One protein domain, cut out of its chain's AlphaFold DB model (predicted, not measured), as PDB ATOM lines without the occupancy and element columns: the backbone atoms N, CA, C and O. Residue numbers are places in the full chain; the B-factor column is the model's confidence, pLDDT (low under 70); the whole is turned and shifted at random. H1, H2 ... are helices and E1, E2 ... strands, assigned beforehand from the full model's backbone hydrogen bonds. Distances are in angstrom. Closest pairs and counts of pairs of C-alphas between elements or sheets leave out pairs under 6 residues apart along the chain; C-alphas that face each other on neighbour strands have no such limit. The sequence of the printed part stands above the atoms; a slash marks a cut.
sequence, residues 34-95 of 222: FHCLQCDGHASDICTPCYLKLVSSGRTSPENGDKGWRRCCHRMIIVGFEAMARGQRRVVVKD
ATOM      1  N   PHE A  34     140.043 253.868 232.084       94.56
ATOM      2  CA  PHE A  34     138.659 253.577 232.415       94.56
ATOM      3  C   PHE A  34     137.890 254.891 232.434       94.56
ATOM      4  O   PHE A  34     138.301 255.822 233.127       94.56
ATOM      5  N   HIS A  35     136.802 254.961 231.674       91.75
ATOM      6  CA  HIS A  35     135.967 256.144 231.568       91.75
ATOM      7  C   HIS A  35     134.522 255.853 231.991       91.75
ATOM      8  O   HIS A  35     133.907 254.908 231.498       91.75
ATOM      9  N   CYS A  36     133.956 256.666 232.877       90.75
ATOM     10  CA  CYS A  36     132.547 256.609 233.252       90.75
ATOM     11  C   CYS A  36     131.772 257.746 232.572       90.75
ATOM     12  O   CYS A  36     132.116 258.905 232.775       90.75
ATOM     13  N   LEU A  37     130.712 257.428 231.810       85.19
ATOM     14  CA  LEU A  37     129.880 258.460 231.149       85.19
ATOM     15  C   LEU A  37     128.803 259.062 232.071       85.19
ATOM     16  O   LEU A  37     128.055 259.916 231.622       85.19
ATOM     17  N   GLN A  38     128.662 258.560 233.303       86.69
ATOM     18  CA  GLN A  38     127.571 258.935 234.219       86.69
ATOM     19  C   GLN A  38     128.055 259.675 235.474       86.69
ATOM     20  O   GLN A  38     127.251 260.266 236.180       86.69
ATOM     21  N   CYS A  39     129.348 259.626 235.800       85.69
ATOM     22  CA  CYS A  39     129.868 260.370 236.944       85.69
ATOM     23  C   CYS A  39     130.155 261.821 236.547       85.69
ATOM     24  O   CYS A  39     131.060 262.064 235.745       85.69
ATOM     25  N   ASP A  40     129.467 262.769 237.178       70.00
ATOM     26  CA  ASP A  40     129.803 264.189 237.094       70.00
ATOM     27  C   ASP A  40     131.035 264.523 237.963       70.00
ATOM     28  O   ASP A  40     131.284 263.896 238.993       70.00
ATOM     29  N   GLY A  41     131.832 265.519 237.558       54.16
ATOM     30  CA  GLY A  41     132.830 266.149 238.438       54.16
ATOM     31  C   GLY A  41     134.125 265.366 238.709       54.16
ATOM     32  O   GLY A  41     134.446 265.061 239.852       54.16
ATOM     33  N   HIS A  42     134.952 265.138 237.681       49.00
ATOM     34  CA  HIS A  42     136.340 264.649 237.825       49.00
ATOM     35  C   HIS A  42     136.512 263.216 238.366       49.00
ATOM     36  O   HIS A  42     137.616 262.870 238.773       49.00
ATOM     37  N   ALA A  43     135.475 262.371 238.342       55.81
ATOM     38  CA  ALA A  43     135.587 260.915 238.523       55.81
ATOM     39  C   ALA A  43     135.451 260.135 237.200       55.81
ATOM     40  O   ALA A  43     135.409 258.905 237.202       55.81
ATOM     41  N   SER A  44     135.398 260.839 236.067       75.75
ATOM     42  CA  SER A  44     135.158 260.234 234.762       75.75
ATOM     43  C   SER A  44     136.336 259.391 234.293       75.75
ATOM     44  O   SER A  44     136.085 258.305 233.805       75.75
ATOM     45  N   ASP A  45     137.592 259.814 234.477       89.12
ATOM     46  CA  ASP A  45     138.762 259.152 233.884       89.12
ATOM     47  C   ASP A  45     139.745 258.590 234.924       89.12
ATOM     48  O   ASP A  45     140.417 259.323 235.645       89.12
ATOM     49  N   ILE A  46     139.904 257.267 234.970       92.94
ATOM     50  CA  ILE A  46     140.846 256.578 235.863       92.94
ATOM     51  C   ILE A  46     141.908 255.869 235.021       92.94
ATOM     52  O   ILE A  46     141.590 255.056 234.153       92.94
ATOM     53  N   CYS A  47     143.190 256.148 235.272       94.44
ATOM     54  CA  CYS A  47     144.266 255.448 234.572       94.44
ATOM     55  C   CYS A  47     144.289 253.958 234.937       94.44
ATOM     56  O   CYS A  47     143.965 253.577 236.067       94.44
ATOM     57  N   THR A  48     144.721 253.119 233.994       95.62
ATOM     58  CA  THR A  48     144.751 251.662 234.173       95.62
ATOM     59  C   THR A  48     145.447 251.220 235.467       95.62
ATOM     60  O   THR A  48     144.828 250.467 236.218       95.62
ATOM     61  N   PRO A  49     146.643 251.727 235.837       96.88
ATOM     62  CA  PRO A  49     147.285 251.336 237.093       96.88
ATOM     63  C   PRO A  49     146.453 251.650 238.344       96.88
ATOM     64  O   PRO A  49     146.373 250.828 239.254       96.88
ATOM     65  N   CYS A  50     145.813 252.823 238.404       96.19
ATOM     66  CA  CYS A  50     144.997 253.193 239.557       96.19
ATOM     67  C   CYS A  50     143.719 252.357 239.644       96.19
ATOM     68  O   CYS A  50     143.345 251.967 240.746       96.19
ATOM     69  N   TYR A  51     143.082 252.055 238.510       96.25
ATOM     70  CA  TYR A  51     141.897 251.202 238.497       96.25
ATOM     71  C   TYR A  51     142.232 249.770 238.931       96.25
ATOM     72  O   TYR A  51     141.590 249.233 239.828       96.25
ATOM     73  N   LEU A  52     143.304 249.181 238.391       96.75
ATOM     74  CA  LEU A  52     143.767 247.854 238.812       96.75
ATOM     75  C   LEU A  52     144.135 247.820 240.301       96.75
ATOM     76  O   LEU A  52     143.847 246.838 240.981       96.75
ATOM     77  N   LYS A  53     144.697 248.914 240.835       97.38
ATOM     78  CA  LYS A  53     144.968 249.047 242.271       97.38
ATOM     79  C   LYS A  53     143.690 249.047 243.114       97.38
ATOM     80  O   LYS A  53     143.721 248.489 244.206       97.38
ATOM     81  N   LEU A  54     142.585 249.640 242.639       95.06
ATOM     82  CA  LEU A  54     141.296 249.559 243.341       95.06
ATOM     83  C   LEU A  54     140.845 248.104 243.482       95.06
ATOM     84  O   LEU A  54     140.433 247.699 244.569       95.06
ATOM     85  N   VAL A  55     140.977 247.320 242.409       95.19
ATOM     86  CA  VAL A  55     140.614 245.898 242.406       95.19
ATOM     87  C   VAL A  55     141.526 245.109 243.344       95.19
ATOM     88  O   VAL A  55     141.050 244.413 244.239       95.19
ATOM     89  N   SER A  56     142.846 245.263 243.210       95.94
ATOM     90  CA  SER A  56     143.809 244.518 244.029       95.94
ATOM     91  C   SER A  56     143.761 244.891 245.513       95.94
ATOM     92  O   SER A  56     144.140 244.083 246.352       95.94
ATOM     93  N   SER A  57     143.327 246.110 245.857       94.50
ATOM     94  CA  SER A  57     143.180 246.554 247.248       94.50
ATOM     95  C   SER A  57     141.800 246.262 247.845       94.50
ATOM     96  O   SER A  57     141.508 246.769 248.925       94.50
ATOM     97  N   GLY A  58     140.910 245.567 247.126       90.12
ATOM     98  CA  GLY A  58     139.537 245.302 247.574       90.12
ATOM     99  C   GLY A  58     138.634 246.540 247.628       90.12
ATOM    100  O   GLY A  58     137.541 246.486 248.180       90.12
ATOM    101  N   ARG A  59     139.063 247.666 247.035       92.62
ATOM    102  CA  ARG A  59     138.224 248.863 246.847       92.62
ATOM    103  C   ARG A  59     137.272 248.726 245.646       92.62
ATOM    104  O   ARG A  59     136.463 249.599 245.361       92.62
ATOM    105  N   THR A  60     137.385 247.638 244.910       93.50
ATOM    106  CA  THR A  60     136.424 247.177 243.916       93.50
ATOM    107  C   THR A  60     136.529 245.664 243.938       93.50
ATOM    108  O   THR A  60     137.638 245.131 243.886       93.50
ATOM    109  N   SER A  61     135.416 244.955 244.085       93.56
ATOM    110  CA  SER A  61     135.460 243.496 244.107       93.56
ATOM    111  C   SER A  61     135.906 242.945 242.744       93.56
ATOM    112  O   SER A  61     135.743 243.620 241.723       93.56
ATOM    113  N   PRO A  62     136.457 241.719 242.672       92.94
ATOM    114  CA  PRO A  62     136.947 241.164 241.409       92.94
ATOM    115  C   PRO A  62     135.891 241.123 240.291       92.94
ATOM    116  O   PRO A  62     136.209 241.396 239.137       92.94
ATOM    117  N   GLU A  63     134.628 240.846 240.631       93.00
ATOM    118  CA  GLU A  63     133.497 240.847 239.686       93.00
ATOM    119  C   GLU A  63     133.094 242.241 239.202       93.00
ATOM    120  O   GLU A  63     132.548 242.369 238.115       93.00
ATOM    121  N   ASN A  64     133.407 243.289 239.964       94.38
ATOM    122  CA  ASN A  64     133.224 244.676 239.549       94.38
ATOM    123  C   ASN A  64     134.488 245.263 238.897       94.38
ATOM    124  O   ASN A  64     134.465 246.408 238.449       94.38
ATOM    125  N   GLY A  65     135.580 244.493 238.841       94.88
ATOM    126  CA  GLY A  65     136.876 244.905 238.317       94.88
ATOM    127  C   GLY A  65     136.982 244.862 236.792       94.88
ATOM    128  O   GLY A  65     136.002 244.722 236.063       94.88
ATOM    129  N   ASP A  66     138.214 244.963 236.294       94.69
ATOM    130  CA  ASP A  66     138.545 245.114 234.870       94.69
ATOM    131  C   ASP A  66     138.124 243.923 233.998       94.69
ATOM    132  O   ASP A  66     137.848 244.103 232.805       94.69
ATOM    133  N   LYS A  67     138.061 242.732 234.606       93.12
ATOM    134  CA  LYS A  67     137.659 241.465 233.977       93.12
ATOM    135  C   LYS A  67     136.178 241.118 234.157       93.12
ATOM    136  O   LYS A  67     135.732 240.150 233.556       93.12
ATOM    137  N   GLY A  68     135.450 241.867 234.983       94.31
ATOM    138  CA  GLY A  68     134.020 241.677 235.220       94.31
ATOM    139  C   GLY A  68     133.215 242.877 234.734       94.31
ATOM    140  O   GLY A  68     133.510 243.431 233.678       94.31
ATOM    141  N   TRP A  69     132.239 243.323 235.526       95.44
ATOM    142  CA  TRP A  69     131.324 244.427 235.209       95.44
ATOM    143  C   TRP A  69     131.988 245.775 234.937       95.44
ATOM    144  O   TRP A  69     131.345 246.657 234.365       95.44
ATOM    145  N   ARG A  70     133.253 245.951 235.341       95.69
ATOM    146  CA  ARG A  70     134.027 247.179 235.159       95.69
ATOM    147  C   ARG A  70     133.298 248.406 235.714       95.69
ATOM    148  O   ARG A  70     132.799 249.234 234.952       95.69
ATOM    149  N   ARG A  71     133.208 248.536 237.038       94.31
ATOM    150  CA  ARG A  71     132.413 249.582 237.702       94.31
ATOM    151  C   ARG A  71     133.246 250.549 238.540       94.31
ATOM    152  O   ARG A  71     134.269 250.168 239.104       94.31
ATOM    153  N   CYS A  72     132.771 251.791 238.633       90.62
ATOM    154  CA  CYS A  72     133.110 252.741 239.707       90.62
ATOM    155  C   CYS A  72     131.945 252.878 240.710       90.62
ATOM    156  O   CYS A  72     132.141 252.878 241.917       90.62
ATOM    157  N   CYS A  73     130.735 252.924 240.169       86.62
ATOM    158  CA  CYS A  73     129.408 252.743 240.768       86.62
ATOM    159  C   CYS A  73     128.441 252.451 239.606       86.62
ATOM    160  O   CYS A  73     127.627 251.533 239.660       86.62
ATOM    161  N   HIS A  74     128.690 253.133 238.488       91.56
ATOM    162  CA  HIS A  74     128.204 252.856 237.144       91.56
ATOM    163  C   HIS A  74     129.161 251.941 236.368       91.56
ATOM    164  O   HIS A  74     130.347 251.844 236.706       91.56
ATOM    165  N   ARG A  75     128.675 251.329 235.282       93.19
ATOM    166  CA  ARG A  75     129.511 250.611 234.305       93.19
ATOM    167  C   ARG A  75     130.401 251.572 233.514       93.19
ATOM    168  O   ARG A  75     129.951 252.606 233.021       93.19
ATOM    169  N   MET A  76     131.666 251.201 233.360       93.94
ATOM    170  CA  MET A  76     132.697 251.992 232.695       93.94
ATOM    171  C   MET A  76     133.066 251.405 231.329       93.94
ATOM    172  O   MET A  76     132.994 250.195 231.095       93.94
ATOM    173  N   ILE A  77     133.539 252.276 230.443       92.81
ATOM    174  CA  ILE A  77     134.194 251.916 229.181       92.81
ATOM    175  C   ILE A  77     135.715 252.002 229.335       92.81
ATOM    176  O   ILE A  77     136.219 252.625 230.268       92.81
ATOM    177  N   ILE A  78     136.459 251.415 228.405       94.12
ATOM    178  CA  ILE A  78     137.894 251.640 228.250       94.12
ATOM    179  C   ILE A  78     138.113 252.485 227.007       94.12
ATOM    180  O   ILE A  78     137.703 252.119 225.906       94.12
ATOM    181  N   VAL A  79     138.790 253.607 227.192       90.25
ATOM    182  CA  VAL A  79     139.107 254.575 226.147       90.25
ATOM    183  C   VAL A  79     140.602 254.544 225.882       90.25
ATOM    184  O   VAL A  79     141.394 254.463 226.820       90.25
ATOM    185  N   GLY A  80     140.982 254.663 224.618       88.94
ATOM    186  CA  GLY A  80     142.357 254.866 224.179       88.94
ATOM    187  C   GLY A  80     142.435 255.946 223.108       88.94
ATOM    188  O   GLY A  80     141.463 256.673 222.864       88.94
ATOM    189  N   PHE A  81     143.591 256.033 222.463       86.00
ATOM    190  CA  PHE A  81     143.778 256.857 221.281       86.00
ATOM    191  C   PHE A  81     144.476 256.072 220.185       86.00
ATOM    192  O   PHE A  81     145.361 255.263 220.453       86.00
ATOM    193  N   GLU A  82     144.108 256.375 218.951       83.19
ATOM    194  CA  GLU A  82     144.778 255.874 217.761       83.19
ATOM    195  C   GLU A  82     145.450 257.024 217.022       83.19
ATOM    196  O   GLU A  82     144.905 258.129 216.925       83.19
ATOM    197  N   ALA A  83     146.645 256.753 216.498       79.38
ATOM    198  CA  ALA A  83     147.339 257.682 215.626       79.38
ATOM    199  C   ALA A  83     146.613 257.777 214.279       79.38
ATOM    200  O   ALA A  83     146.206 256.772 213.699       79.38
ATOM    201  N   MET A  84     146.482 258.993 213.766       73.38
ATOM    202  CA  MET A  84     145.993 259.277 212.423       73.38
ATOM    203  C   MET A  84     146.989 260.171 211.690       73.38
ATOM    204  O   MET A  84     147.820 260.835 212.311       73.38
ATOM    205  N   ALA A  85     146.849 260.261 210.365       73.62
ATOM    206  CA  ALA A  85     147.695 261.102 209.514       73.62
ATOM    207  C   ALA A  85     147.784 262.572 209.977       73.62
ATOM    208  O   ALA A  85     148.755 263.254 209.666       73.62
ATOM    209  N   ARG A  86     146.780 263.067 210.718       68.94
ATOM    210  CA  ARG A  86     146.713 264.448 211.225       68.94
ATOM    211  C   ARG A  86     146.471 264.544 212.738       68.94
ATOM    212  O   ARG A  86     145.792 265.460 213.190       68.94
ATOM    213  N   GLY A  87     147.007 263.613 213.529       74.12
ATOM    214  CA  GLY A  87     146.985 263.707 214.993       74.12
ATOM    215  C   GLY A  87     146.529 262.422 215.672       74.12
ATOM    216  O   GLY A  87     146.934 261.330 215.287       74.12
ATOM    217  N   GLN A  88     145.708 262.554 216.711       76.06
ATOM    218  CA  GLN A  88     145.202 261.429 217.494       76.06
ATOM    219  C   GLN A  88     143.680 261.483 217.557       76.06
ATOM    220  O   GLN A  88     143.110 262.546 217.805       76.06
ATOM    221  N   ARG A  89     143.023 260.332 217.377       78.31
ATOM    222  CA  ARG A  89     141.582 260.184 217.612       78.31
ATOM    223  C   ARG A  89     141.332 259.393 218.887       78.31
ATOM    224  O   ARG A  89     142.006 258.398 219.134       78.31
ATOM    225  N   ARG A  90     140.360 259.822 219.697       80.06
ATOM    226  CA  ARG A  90     139.857 259.030 220.828       80.06
ATOM    227  C   ARG A  90     139.080 257.837 220.275       80.06
ATOM    228  O   ARG A  90     138.216 258.033 219.428       80.06
ATOM    229  N   VAL A  91     139.333 256.645 220.804       83.31
ATOM    230  CA  VAL A  91     138.582 255.428 220.461       83.31
ATOM    231  C   VAL A  91     138.074 254.725 221.714       83.31
ATOM    232  O   VAL A  91     138.706 254.783 222.775       83.31
ATOM    233  N   VAL A  92     136.922 254.065 221.601       86.88
ATOM    234  CA  VAL A  92     136.416 253.158 222.638       86.88
ATOM    235  C   VAL A  92     137.036 251.786 222.387       86.88
ATOM    236  O   VAL A  92     136.666 251.096 221.450       86.88
ATOM    237  N   VAL A  93     138.002 251.406 223.222       91.19
ATOM    238  CA  VAL A  93     138.733 250.132 223.107       91.19
ATOM    239  C   VAL A  93     137.888 248.970 223.622       91.19
ATOM    240  O   VAL A  93     137.893 247.885 223.049       91.19
ATOM    241  N   LYS A  94     137.164 249.183 224.726       91.81
ATOM    242  CA  LYS A  94     136.140 248.256 225.216       91.81
ATOM    243  C   LYS A  94     134.940 249.053 225.678       91.81
ATOM    244  O   LYS A  94     135.081 249.937 226.520       91.81
ATOM    245  N   ASP A  95     133.772 248.724 225.158       91.00
ATOM    246  CA  ASP A  95     132.536 249.362 225.587       91.00
ATOM    247  C   ASP A  95     132.074 248.838 226.967       91.00
ATOM    248  O   ASP A  95     132.764 248.054 227.641       91.00
TER     249      ASP A  95
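This is residues 34 to 95 of the 222 residues of the protein "SH3 domain" of Lasallia pustulata (UniProt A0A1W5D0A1). A long, narrow hairpin of two strands, E2 and E3, makes one end of an elongated domain, and a body built largely of loops, with one short helix, H1, makes the other. The short strand E1 leads straight into H1, and a loop before E1, residues 36 to 44, bulges to one side of the long axis. The printed part has 62 residues, with one named helix and three named strands in the order E1, H1, E2, E3; E2 and E3 form an antiparallel sheet in the order E2 - E3. The class is mixed, helices and strands, though under half of the residues, 28 of 62, are in named elements. The whole is only just loose, close to compact, with a radius of gyration of the C-alphas of 12.8 A and spans of 42 by 22 by 17 A.

E1, residues 45 to 47, pairs with no named strand. A tight link joins it to H1, residues 48 to 56, and the two meet only through their link. In H1 every O i to N i+4 pair is within hydrogen-bond range. A long link of 20 residues leads to E2, residues 77 to 84, and E1 and E2 are near each other, with 6 pairs of C-alphas within 10 A. E2 and E3, residues 87 to 94, are a hairpin, antiparallel at 150 degrees between their directions. N 80 and O 91 are 2.9 A apart and N 84 and O 87 2.8 A, both within hydrogen-bond range. E3 is apart from E1 and from H1.

E1 begins at C-alpha 45, (138.762, 259.152, 233.884), and measures 6.7 A from first to last C-alpha. H1 measures 12.2 A, E2 21.8 A and E3 21.5 A. E3 ends at C-alpha 94, (136.140, 248.256, 225.216).

The two C-alphas farthest apart, those of Gly 58 and Ala 85, are 42.0 A apart. The printed part has no cut, and its long link is residues 57 to 76. Mean pLDDT of the printed part is 87.5; residues 41 to 43 and residue 86 are under 70.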